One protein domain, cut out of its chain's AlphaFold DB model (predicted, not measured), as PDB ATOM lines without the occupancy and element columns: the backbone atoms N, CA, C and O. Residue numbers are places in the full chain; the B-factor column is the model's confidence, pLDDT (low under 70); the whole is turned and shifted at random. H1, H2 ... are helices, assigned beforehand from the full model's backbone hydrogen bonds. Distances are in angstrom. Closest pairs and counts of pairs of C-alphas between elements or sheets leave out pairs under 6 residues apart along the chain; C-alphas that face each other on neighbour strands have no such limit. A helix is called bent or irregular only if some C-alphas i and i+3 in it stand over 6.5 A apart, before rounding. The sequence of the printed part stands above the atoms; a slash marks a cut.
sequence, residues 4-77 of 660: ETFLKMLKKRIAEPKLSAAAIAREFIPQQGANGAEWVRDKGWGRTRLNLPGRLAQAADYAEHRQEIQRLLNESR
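AT A GLANCE: This is residues 4 to 77 of the 660 residues of an uncharacterized protein of Mycobacterium sherrisii (UniProt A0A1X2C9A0). H1 and H6, the first and last helices, lie side by side, and the others carry the chain round between them: H2 packs on H1 and folds back into H3, then short H4 and H5 lead to H6. The 74 printed residues have six named helices, H1 to H6, and no named strand: all helix, compact, radius of gyration of the C-alphas 11.5 A, spans 28 by 25 by 21 A.

HOW THE PARTS SIT: Start at H1, residues 4 to 15, which touches H2, residues 21 to 28, at C-alphas 9 and 24, 6.4 A, a steep tilt of 46 degrees, opposite ways. H2 and H3, residues 30 to 39, form a hairpin, closest at C-alphas 22 and 37, 4.7 A. H4, residues 42 to 45, only just touches H3 (C-alphas 38 and 44, 4.8 A) and H5, residues 52 to 56 (C-alphas 45 and 52, 5.9 A), with 3 pairs within 8 A each, only at the corner. H6, residues 62 to 75, touches H1 at C-alphas 69 and 7, 6.0 A, a shallow tilt of 17 degrees, the same way. Every O i to N i+4 pair is within hydrogen-bond range in H1, H2 and H5, 8 of 10 in H6 and 1 of 6 in H3, where 6 of 7 O i to N i+3 pairs are.

IN THESE COORDINATES: Find C-alpha 4 at (-3.653, 1.806, 47.317); H1 runs 16.5 A from there. H6 runs 19.0 A to C-alpha 75 at (-20.235, 4.012, 53.376). H3 and H6 are irregular: C-alphas 31 and 34 are 9.4 A apart, 64 and 67 7.8 A.

THE WHOLE: The farthest C-alphas, of Lys 18 and Ala 60, are 31.0 A apart. The printed part has no cut and no long link; residues 32 to 35 are under pLDDT 70.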
ATOM      1  N   GLU A   4      -3.343   0.724  48.253       91.31
ATOM      2  CA  GLU A   4      -3.653   1.806  47.317       91.31
ATOM      3  C   GLU A   4      -4.424   1.297  46.085       91.31
ATOM      4  O   GLU A   4      -5.410   1.896  45.649       91.31
ATOM      5  N   THR A   5      -4.010   0.151  45.530       90.81
ATOM      6  CA  THR A   5      -4.700  -0.471  44.387       90.81
ATOM      7  C   THR A   5      -6.126  -0.856  44.772       90.81
ATOM      8  O   THR A   5      -7.068  -0.591  44.025       90.81
ATOM      9  N   PHE A   6      -6.301  -1.438  45.962       92.94
ATOM     10  CA  PHE A   6      -7.627  -1.767  46.469       92.94
ATOM     11  C   PHE A   6      -8.485  -0.513  46.681       92.94
ATOM     12  O   PHE A   6      -9.648  -0.486  46.276       92.94
ATOM     13  N   LEU A   7      -7.905   0.552  47.236       93.50
ATOM     14  CA  LEU A   7      -8.580   1.832  47.423       93.50
ATOM     15  C   LEU A   7      -9.083   2.416  46.091       93.50
ATOM     16  O   LEU A   7     -10.224   2.873  46.015       93.50
ATOM     17  N   LYS A   8      -8.280   2.353  45.019       93.75
ATOM     18  CA  LYS A   8      -8.683   2.778  43.664       93.75
ATOM     19  C   LYS A   8      -9.851   1.947  43.124       93.75
ATOM     20  O   LYS A   8     -10.822   2.513  42.625       93.75
ATOM     21  N   MET A   9      -9.798   0.624  43.287       92.00
ATOM     22  CA  MET A   9     -10.890  -0.277  42.897       92.00
ATOM     23  C   MET A   9     -12.189   0.037  43.650       92.00
ATOM     24  O   MET A   9     -13.262   0.070  43.048       92.00
ATOM     25  N   LEU A  10     -12.094   0.299  44.956       91.00
ATOM     26  CA  LEU A  10     -13.233   0.637  45.805       91.00
ATOM     27  C   LEU A  10     -13.854   1.985  45.411       91.00
ATOM     28  O   LEU A  10     -15.068   2.067  45.234       91.00
ATOM     29  N   LYS A  11     -13.031   3.015  45.176       93.50
ATOM     30  CA  LYS A  11     -13.490   4.322  44.676       93.50
ATOM     31  C   LYS A  11     -14.190   4.200  43.324       93.50
ATOM     32  O   LYS A  11     -15.264   4.770  43.149       93.50
ATOM     33  N   LYS A  12     -13.632   3.412  42.397       91.94
ATOM     34  CA  LYS A  12     -14.257   3.185  41.086       91.94
ATOM     35  C   LYS A  12     -15.595   2.462  41.204       91.94
ATOM     36  O   LYS A  12     -16.557   2.853  40.555       91.94
ATOM     37  N   ARG A  13     -15.687   1.456  42.076       88.56
ATOM     38  CA  ARG A  13     -16.951   0.755  42.349       88.56
ATOM     39  C   ARG A  13     -18.038   1.708  42.850       88.56
ATOM     40  O   ARG A  13     -19.185   1.587  42.433       88.56
ATOM     41  N   ILE A  14     -17.683   2.626  43.747       88.81
ATOM     42  CA  ILE A  14     -18.618   3.610  44.304       88.81
ATOM     43  C   ILE A  14     -19.048   4.622  43.233       88.81
ATOM     44  O   ILE A  14     -20.230   4.937  43.138       88.81
ATOM     45  N   ALA A  15     -18.112   5.091  42.402       90.19
ATOM     46  CA  ALA A  15     -18.398   6.036  41.323       90.19
ATOM     47  C   ALA A  15     -19.241   5.422  40.188       90.19
ATOM     48  O   ALA A  15     -20.071   6.104  39.594       90.19
ATOM     49  N   GLU A  16     -19.048   4.134  39.893       90.19
ATOM     50  CA  GLU A  16     -19.643   3.455  38.739       90.19
ATOM     51  C   GLU A  16     -20.358   2.147  39.144       90.19
ATOM     52  O   GLU A  16     -19.913   1.048  38.801       90.19
ATOM     53  N   PRO A  17     -21.515   2.215  39.828       82.44
ATOM     54  CA  PRO A  17     -22.188   1.036  40.390       82.44
ATOM     55  C   PRO A  17     -22.722   0.048  39.338       82.44
ATOM     56  O   PRO A  17     -23.038  -1.095  39.666       82.44
ATOM     57  N   LYS A  18     -22.830   0.471  38.069       85.81
ATOM     58  CA  LYS A  18     -23.261  -0.375  36.942       85.81
ATOM     59  C   LYS A  18     -22.126  -1.227  36.358       85.81
ATOM     60  O   LYS A  18     -22.402  -2.166  35.612       85.81
ATOM     61  N   LEU A  19     -20.862  -0.919  36.668       86.56
ATOM     62  CA  LEU A  19     -19.728  -1.717  36.207       86.56
ATOM     63  C   LEU A  19     -19.658  -3.045  36.962       86.56
ATOM     64  O   LEU A  19     -19.757  -3.108  38.186       86.56
ATOM     65  N   SER A  20     -19.422  -4.132  36.226       87.88
ATOM     66  CA  SER A  20     -19.241  -5.438  36.860       87.88
ATOM     67  C   SER A  20     -17.949  -5.479  37.686       87.88
ATOM     68  O   SER A  20     -16.905  -4.973  37.268       87.88
ATOM     69  N   ALA A  21     -17.979  -6.185  38.820       84.25
ATOM     70  CA  ALA A  21     -16.798  -6.428  39.656       84.25
ATOM     71  C   ALA A  21     -15.604  -7.012  38.871       84.25
ATOM     72  O   ALA A  21     -14.452  -6.712  39.169       84.25
ATOM     73  N   ALA A  22     -15.879  -7.824  37.845       83.69
ATOM     74  CA  ALA A  22     -14.859  -8.404  36.977       83.69
ATOM     75  C   ALA A  22     -14.275  -7.404  35.964       83.69
ATOM     76  O   ALA A  22     -13.145  -7.600  35.525       83.69
ATOM     77  N   ALA A  23     -15.022  -6.369  35.570       85.56
ATOM     78  CA  ALA A  23     -14.510  -5.284  34.736       85.56
ATOM     79  C   ALA A  23     -13.592  -4.368  35.555       85.56
ATOM     80  O   ALA A  23     -12.464  -4.123  35.144       85.56
ATOM     81  N   ILE A  24     -14.022  -3.981  36.763       86.88
ATOM     82  CA  ILE A  24     -13.205  -3.178  37.687       86.88
ATOM     83  C   ILE A  24     -11.914  -3.928  38.048       86.88
ATOM     84  O   ILE A  24     -10.825  -3.377  37.948       86.88
ATOM     85  N   ALA A  25     -11.996  -5.213  38.408       85.88
ATOM     86  CA  ALA A  25     -10.802  -5.995  38.726       85.88
ATOM     87  C   ALA A  25      -9.848  -6.161  37.530       85.88
ATOM     88  O   ALA A  25      -8.636  -6.132  37.722       85.88
ATOM     89  N   ARG A  26     -10.365  -6.303  36.299       85.50
ATOM     90  CA  ARG A  26      -9.530  -6.409  35.090       85.50
ATOM     91  C   ARG A  26      -8.724  -5.146  34.804       85.50
ATOM     92  O   ARG A  26      -7.638  -5.254  34.253       85.50
ATOM     93  N   GLU A  27      -9.234  -3.983  35.185       87.81
ATOM     94  CA  GLU A  27      -8.546  -2.710  34.983       87.81
ATOM     95  C   GLU A  27      -7.347  -2.533  35.924       87.81
ATOM     96  O   GLU A  27      -6.287  -2.088  35.494       87.81
ATOM     97  N   PHE A  28      -7.490  -2.916  37.196       84.12
ATOM     98  CA  PHE A  28      -6.468  -2.647  38.217       84.12
ATOM     99  C   PHE A  28      -5.578  -3.850  38.555       84.12
ATOM    100  O   PHE A  28      -4.443  -3.672  38.994       84.12
ATOM    101  N   ILE A  29      -6.078  -5.076  38.379       81.81
ATOM    102  CA  ILE A  29      -5.364  -6.327  38.682       81.81
ATOM    103  C   ILE A  29      -5.619  -7.413  37.611       81.81
ATOM    104  O   ILE A  29      -6.051  -8.523  37.954       81.81
ATOM    105  N   PRO A  30      -5.333  -7.146  36.317       74.62
ATOM    106  CA  PRO A  30      -5.621  -8.066  35.204       74.62
ATOM    107  C   PRO A  30      -5.045  -9.479  35.401       74.62
ATOM    108  O   PRO A  30      -5.671 -10.474  35.037       74.62
ATOM    109  N   GLN A  31      -3.897  -9.583  36.068       72.38
ATOM    110  CA  GLN A  31      -3.178 -10.821  36.363       72.38
ATOM    111  C   GLN A  31      -3.874 -11.764  37.365       72.38
ATOM    112  O   GLN A  31      -3.457 -12.909  37.499       72.38
ATOM    113  N   GLN A  32      -4.910 -11.323  38.093       64.62
ATOM    114  CA  GLN A  32      -5.619 -12.178  39.066       64.62
ATOM    115  C   GLN A  32      -6.879 -12.862  38.506       64.62
ATOM    116  O   GLN A  32      -7.533 -13.617  39.232       64.62
ATOM    117  N   GLY A  33      -7.216 -12.640  37.231       62.12
ATOM    118  CA  GLY A  33      -8.342 -13.295  36.557       62.12
ATOM    119  C   GLY A  33      -9.669 -13.167  37.321       62.12
ATOM    120  O   GLY A  33      -9.964 -12.135  37.926       62.12
ATOM    121  N   ALA A  34     -10.474 -14.236  37.336       59.59
ATOM    122  CA  ALA A  34     -11.772 -14.262  38.023       59.59
ATOM    123  C   ALA A  34     -11.680 -14.037  39.548       59.59
ATOM    124  O   ALA A  34     -12.634 -13.549  40.155       59.59
ATOM    125  N   ASN A  35     -10.526 -14.327  40.163       68.75
ATOM    126  CA  ASN A  35     -10.316 -14.172  41.605       68.75
ATOM    127  C   ASN A  35     -10.187 -12.702  42.030       68.75
ATOM    128  O   ASN A  35     -10.502 -12.367  43.171       68.75
ATOM    129  N   GLY A  36      -9.783 -11.809  41.118       75.69
ATOM    130  CA  GLY A  36      -9.709 -10.371  41.384       75.69
ATOM    131  C   GLY A  36     -11.078  -9.739  41.661       75.69
ATOM    132  O   GLY A  36     -11.181  -8.789  42.434       75.69
ATOM    133  N   ALA A  37     -12.149 -10.305  41.091       83.44
ATOM    134  CA  ALA A  37     -13.509  -9.798  41.261       83.44
ATOM    135  C   ALA A  37     -14.040  -9.960  42.697       83.44
ATOM    136  O   ALA A  37     -14.909  -9.195  43.108       83.44
ATOM    137  N   GLU A  38     -13.525 -10.919  43.475       86.12
ATOM    138  CA  GLU A  38     -13.959 -11.136  44.864       86.12
ATOM    139  C   GLU A  38     -13.576  -9.968  45.784       86.12
ATOM    140  O   GLU A  38     -14.305  -9.694  46.732       86.12
ATOM    141  N   TRP A  39     -12.514  -9.216  45.468       85.19
ATOM    142  CA  TRP A  39     -12.155  -7.990  46.192       85.19
ATOM    143  C   TRP A  39     -13.199  -6.885  46.042       85.19
ATOM    144  O   TRP A  39     -13.368  -6.065  46.939       85.19
ATOM    145  N   VAL A  40     -13.914  -6.879  44.918       85.56
ATOM    146  CA  VAL A  40     -14.904  -5.855  44.574       85.56
ATOM    147  C   VAL A  40     -16.317  -6.303  44.942       85.56
ATOM    148  O   VAL A  40     -17.201  -5.467  44.979       85.56
ATOM    149  N   ARG A  41     -16.575  -7.587  45.217       85.31
ATOM    150  CA  ARG A  41     -17.917  -8.108  45.539       85.31
ATOM    151  C   ARG A  41     -18.204  -8.073  47.039       85.31
ATOM    152  O   ARG A  41     -17.387  -8.538  47.823       85.31
ATOM    153  N   ASP A  42     -19.428  -7.709  47.419       81.94
ATOM    154  CA  ASP A  42     -19.894  -7.737  48.825       81.94
ATOM    155  C   ASP A  42     -19.738  -9.116  49.457       81.94
ATOM    156  O   ASP A  42     -19.163  -9.284  50.531       81.94
ATOM    157  N   LYS A  43     -20.168 -10.145  48.718       79.94
ATOM    158  CA  LYS A  43     -20.095 -11.537  49.169       79.94
ATOM    159  C   LYS A  43     -18.658 -12.025  49.396       79.94
ATOM    160  O   LYS A  43     -18.483 -13.009  50.108       79.94
ATOM    161  N   GLY A  44     -17.644 -11.379  48.814       76.19
ATOM    162  CA  GLY A  44     -16.239 -11.745  49.006       76.19
ATOM    163  C   GLY A  44     -15.729 -11.410  50.410       76.19
ATOM    164  O   GLY A  44     -14.984 -12.192  51.000       76.19
ATOM    165  N   TRP A  45     -16.188 -10.292  50.974       83.69
ATOM    166  CA  TRP A  45     -15.737  -9.763  52.266       83.69
ATOM    167  C   TRP A  45     -16.336 -10.494  53.472       83.69
ATOM    168  O   TRP A  45     -15.684 -10.602  54.506       83.69
ATOM    169  N   GLY A  46     -17.528 -11.078  53.317       74.12
ATOM    170  CA  GLY A  46     -18.157 -11.927  54.338       74.12
ATOM    171  C   GLY A  46     -17.681 -13.387  54.350       74.12
ATOM    172  O   GLY A  46     -18.081 -14.158  55.218       74.12
ATOM    173  N   ARG A  47     -16.849 -13.816  53.390       79.12
ATOM    174  CA  ARG A  47     -16.382 -15.210  53.290       79.12
ATOM    175  C   ARG A  47     -15.123 -15.435  54.125       79.12
ATOM    176  O   ARG A  47     -14.016 -15.104  53.697       79.12
ATOM    177  N   THR A  48     -15.265 -16.139  55.247       71.12
ATOM    178  CA  THR A  48     -14.154 -16.499  56.153       71.12
ATOM    179  C   THR A  48     -13.005 -17.215  55.435       71.12
ATOM    180  O   THR A  48     -11.839 -16.955  55.717       71.12
ATOM    181  N   ARG A  49     -13.313 -18.062  54.438       73.69
ATOM    182  CA  ARG A  49     -12.310 -18.783  53.630       73.69
ATOM    183  C   ARG A  49     -11.424 -17.859  52.782       73.69
ATOM    184  O   ARG A  49     -10.292 -18.228  52.483       73.69
ATOM    185  N   LEU A  50     -11.924 -16.692  52.372       79.00
ATOM    186  CA  LEU A  50     -11.172 -15.745  51.537       79.00
ATOM    187  C   LEU A  50     -10.320 -14.782  52.371       79.00
ATOM    188  O   LEU A  50      -9.273 -14.344  51.889       79.00
ATOM    189  N   ASN A  51     -10.750 -14.487  53.606       85.19
ATOM    190  CA  ASN A  51     -10.059 -13.637  54.583       85.19
ATOM    191  C   ASN A  51      -9.478 -12.350  53.963       85.19
ATOM    192  O   ASN A  51      -8.308 -12.013  54.156       85.19
ATOM    193  N   LEU A  52     -10.290 -11.645  53.171       88.31
ATOM    194  CA  LEU A  52      -9.867 -10.425  52.482       88.31
ATOM    195  C   LEU A  52      -9.359  -9.335  53.447       88.31
ATOM    196  O   LEU A  52      -8.289  -8.792  53.162       88.31
ATOM    197  N   PRO A  53      -9.992  -9.086  54.618       88.19
ATOM    198  CA  PRO A  53      -9.466  -8.136  55.602       88.19
ATOM    199  C   PRO A  53      -8.065  -8.515  56.096       88.19
ATOM    200  O   PRO A  53      -7.156  -7.688  56.111       88.19
ATOM    201  N   GLY A  54      -7.851  -9.790  56.441       84.38
ATOM    202  CA  GLY A  54      -6.559 -10.267  56.930       84.38
ATOM    203  C   GLY A  54      -5.460 -10.264  55.867       84.38
ATOM    204  O   GLY A  54      -4.294 -10.075  56.206       84.38
ATOM    205  N   ARG A  55      -5.814 -10.455  54.591       85.88
ATOM    206  CA  ARG A  55      -4.880 -10.352  53.458       85.88
ATOM    207  C   ARG A  55      -4.535  -8.902  53.137       85.88
ATOM    208  O   ARG A  55      -3.385  -8.624  52.818       85.88
ATOM    209  N   LEU A  56      -5.505  -7.995  53.237       88.88
ATOM    210  CA  LEU A  56      -5.275  -6.566  53.044       88.88
ATOM    211  C   LEU A  56      -4.337  -6.009  54.124       88.88
ATOM    212  O   LEU A  56      -3.418  -5.269  53.793       88.88
ATOM    213  N   ALA A  57      -4.480  -6.460  55.374       87.44
ATOM    214  CA  ALA A  57      -3.616  -6.046  56.482       87.44
ATOM    215  C   ALA A  57      -2.141  -6.473  56.373       87.44
ATOM    216  O   ALA A  57      -1.326  -6.073  57.203       87.44
ATOM    217  N   GLN A  58      -1.787  -7.287  55.373       83.12
ATOM    218  CA  GLN A  58      -0.403  -7.667  55.065       83.12
ATOM    219  C   GLN A  58       0.234  -6.786  53.981       83.12
ATOM    220  O   GLN A  58       1.414  -6.967  53.676       83.12
ATOM    221  N   ALA A  59      -0.523  -5.885  53.345       82.94
ATOM    222  CA  ALA A  59       0.031  -4.988  52.340       82.94
ATOM    223  C   ALA A  59       0.969  -3.961  53.000       82.94
ATOM    224  O   ALA A  59       0.685  -3.454  54.082       82.94
ATOM    225  N   ALA A  60       2.102  -3.674  52.355       78.69
ATOM    226  CA  ALA A  60       3.145  -2.815  52.924       78.69
ATOM    227  C   ALA A  60       2.665  -1.371  53.157       78.69
ATOM    228  O   ALA A  60       3.040  -0.749  54.142       78.69
ATOM    229  N   ASP A  61       1.787  -0.885  52.281       85.44
ATOM    230  CA  ASP A  61       1.152   0.436  52.289       85.44
ATOM    231  C   ASP A  61      -0.183   0.457  53.060       85.44
ATOM    232  O   ASP A  61      -0.938   1.426  53.020       85.44
ATOM    233  N   TYR A  62      -0.525  -0.630  53.758       89.31
ATOM    234  CA  TYR A  62      -1.833  -0.769  54.391       89.31
ATOM    235  C   TYR A  62      -2.094   0.267  55.483       89.31
ATOM    236  O   TYR A  62      -3.194   0.812  55.548       89.31
ATOM    237  N   ALA A  63      -1.096   0.553  56.323       87.44
ATOM    238  CA  ALA A  63      -1.241   1.499  57.426       87.44
ATOM    239  C   ALA A  63      -1.645   2.901  56.934       87.44
ATOM    240  O   ALA A  63      -2.500   3.537  57.544       87.44
ATOM    241  N   GLU A  64      -1.098   3.333  55.795       89.94
ATOM    242  CA  GLU A  64      -1.350   4.646  55.191       89.94
ATOM    243  C   GLU A  64      -2.783   4.783  54.657       89.94
ATOM    244  O   GLU A  64      -3.368   5.865  54.679       89.94
ATOM    245  N   HIS A  65      -3.377   3.679  54.199       93.38
ATOM    246  CA  HIS A  65      -4.684   3.685  53.542       93.38
ATOM    247  C   HIS A  65      -5.815   3.076  54.385       93.38
ATOM    248  O   HIS A  65      -6.979   3.172  53.993       93.38
ATOM    249  N   ARG A  66      -5.517   2.470  55.545       92.62
ATOM    250  CA  ARG A  66      -6.478   1.723  56.379       92.62
ATOM    251  C   ARG A  66      -7.728   2.530  56.724       92.62
ATOM    252  O   ARG A  66      -8.832   2.032  56.518       92.62
ATOM    253  N   GLN A  67      -7.564   3.752  57.233       92.31
ATOM    254  CA  GLN A  67      -8.693   4.579  57.686       92.31
ATOM    255  C   GLN A  67      -9.626   4.955  56.530       92.31
ATOM    256  O   GLN A  67     -10.842   4.811  56.634       92.31
ATOM    257  N   GLU A  68      -9.055   5.371  55.401       94.06
ATOM    258  CA  GLU A  68      -9.824   5.753  54.216       94.06
ATOM    259  C   GLU A  68     -10.542   4.544  53.595       94.06
ATOM    260  O   GLU A  68     -11.701   4.636  53.190       94.06
ATOM    261  N   ILE A  69      -9.887   3.380  53.569       94.62
ATOM    262  CA  ILE A  69     -10.507   2.138  53.105       94.62
ATOM    263  C   ILE A  69     -11.660   1.726  54.032       94.62
ATOM    264  O   ILE A  69     -12.729   1.379  53.535       94.62
ATOM    265  N   GLN A  70     -11.476   1.785  55.358       93.75
ATOM    266  CA  GLN A  70     -12.537   1.489  56.328       93.75
ATOM    267  C   GLN A  70     -13.749   2.397  56.113       93.75
ATOM    268  O   GLN A  70     -14.880   1.913  56.064       93.75
ATOM    269  N   ARG A  71     -13.514   3.705  55.961       94.88
ATOM    270  CA  ARG A  71     -14.567   4.696  55.728       94.88
ATOM    271  C   ARG A  71     -15.393   4.339  54.493       94.88
ATOM    272  O   ARG A  71     -16.610   4.219  54.590       94.88
ATOM    273  N   LEU A  72     -14.733   4.084  53.363       93.19
ATOM    274  CA  LEU A  72     -15.413   3.758  52.109       93.19
ATOM    275  C   LEU A  72     -16.123   2.398  52.152       93.19
ATOM    276  O   LEU A  72     -17.214   2.277  51.598       93.19
ATOM    277  N   LEU A  73     -15.556   1.382  52.813       91.31
ATOM    278  CA  LEU A  73     -16.209   0.077  53.001       91.31
ATOM    279  C   LEU A  73     -17.489   0.188  53.839       91.31
ATOM    280  O   LEU A  73     -18.485  -0.467  53.516       91.31
ATOM    281  N   ASN A  74     -17.475   1.050  54.861       89.56
ATOM    282  CA  ASN A  74     -18.639   1.345  55.691       89.56
ATOM    283  C   ASN A  74     -19.711   2.110  54.897       89.56
ATOM    284  O   ASN A  74     -20.870   1.697  54.882       89.56
ATOM    285  N   GLU A  75     -19.328   3.183  54.193       87.19
ATOM    286  CA  GLU A  75     -20.235   4.012  53.376       87.19
ATOM    287  C   GLU A  75     -20.939   3.196  52.284       87.19
ATOM    288  O   GLU A  75     -22.136   3.352  52.047       87.19
ATOM    289  N   SER A  76     -20.212   2.272  51.659       84.88
ATOM    290  CA  SER A  76     -20.733   1.390  50.610       84.88
ATOM    291  C   SER A  76     -21.403   0.113  51.135       84.88
ATOM    292  O   SER A  76     -21.888  -0.688  50.336       84.88
ATOM    293  N   ARG A  77     -21.467  -0.079  52.463       86.62
ATOM    294  CA  ARG A  77     -22.059  -1.248  53.148       86.62
ATOM    295  C   ARG A  77     -21.490  -2.604  52.697       86.62
ATOM    296  O   ARG A  77     -22.176  -3.621  52.769       86.62
TER     297      ARG A  77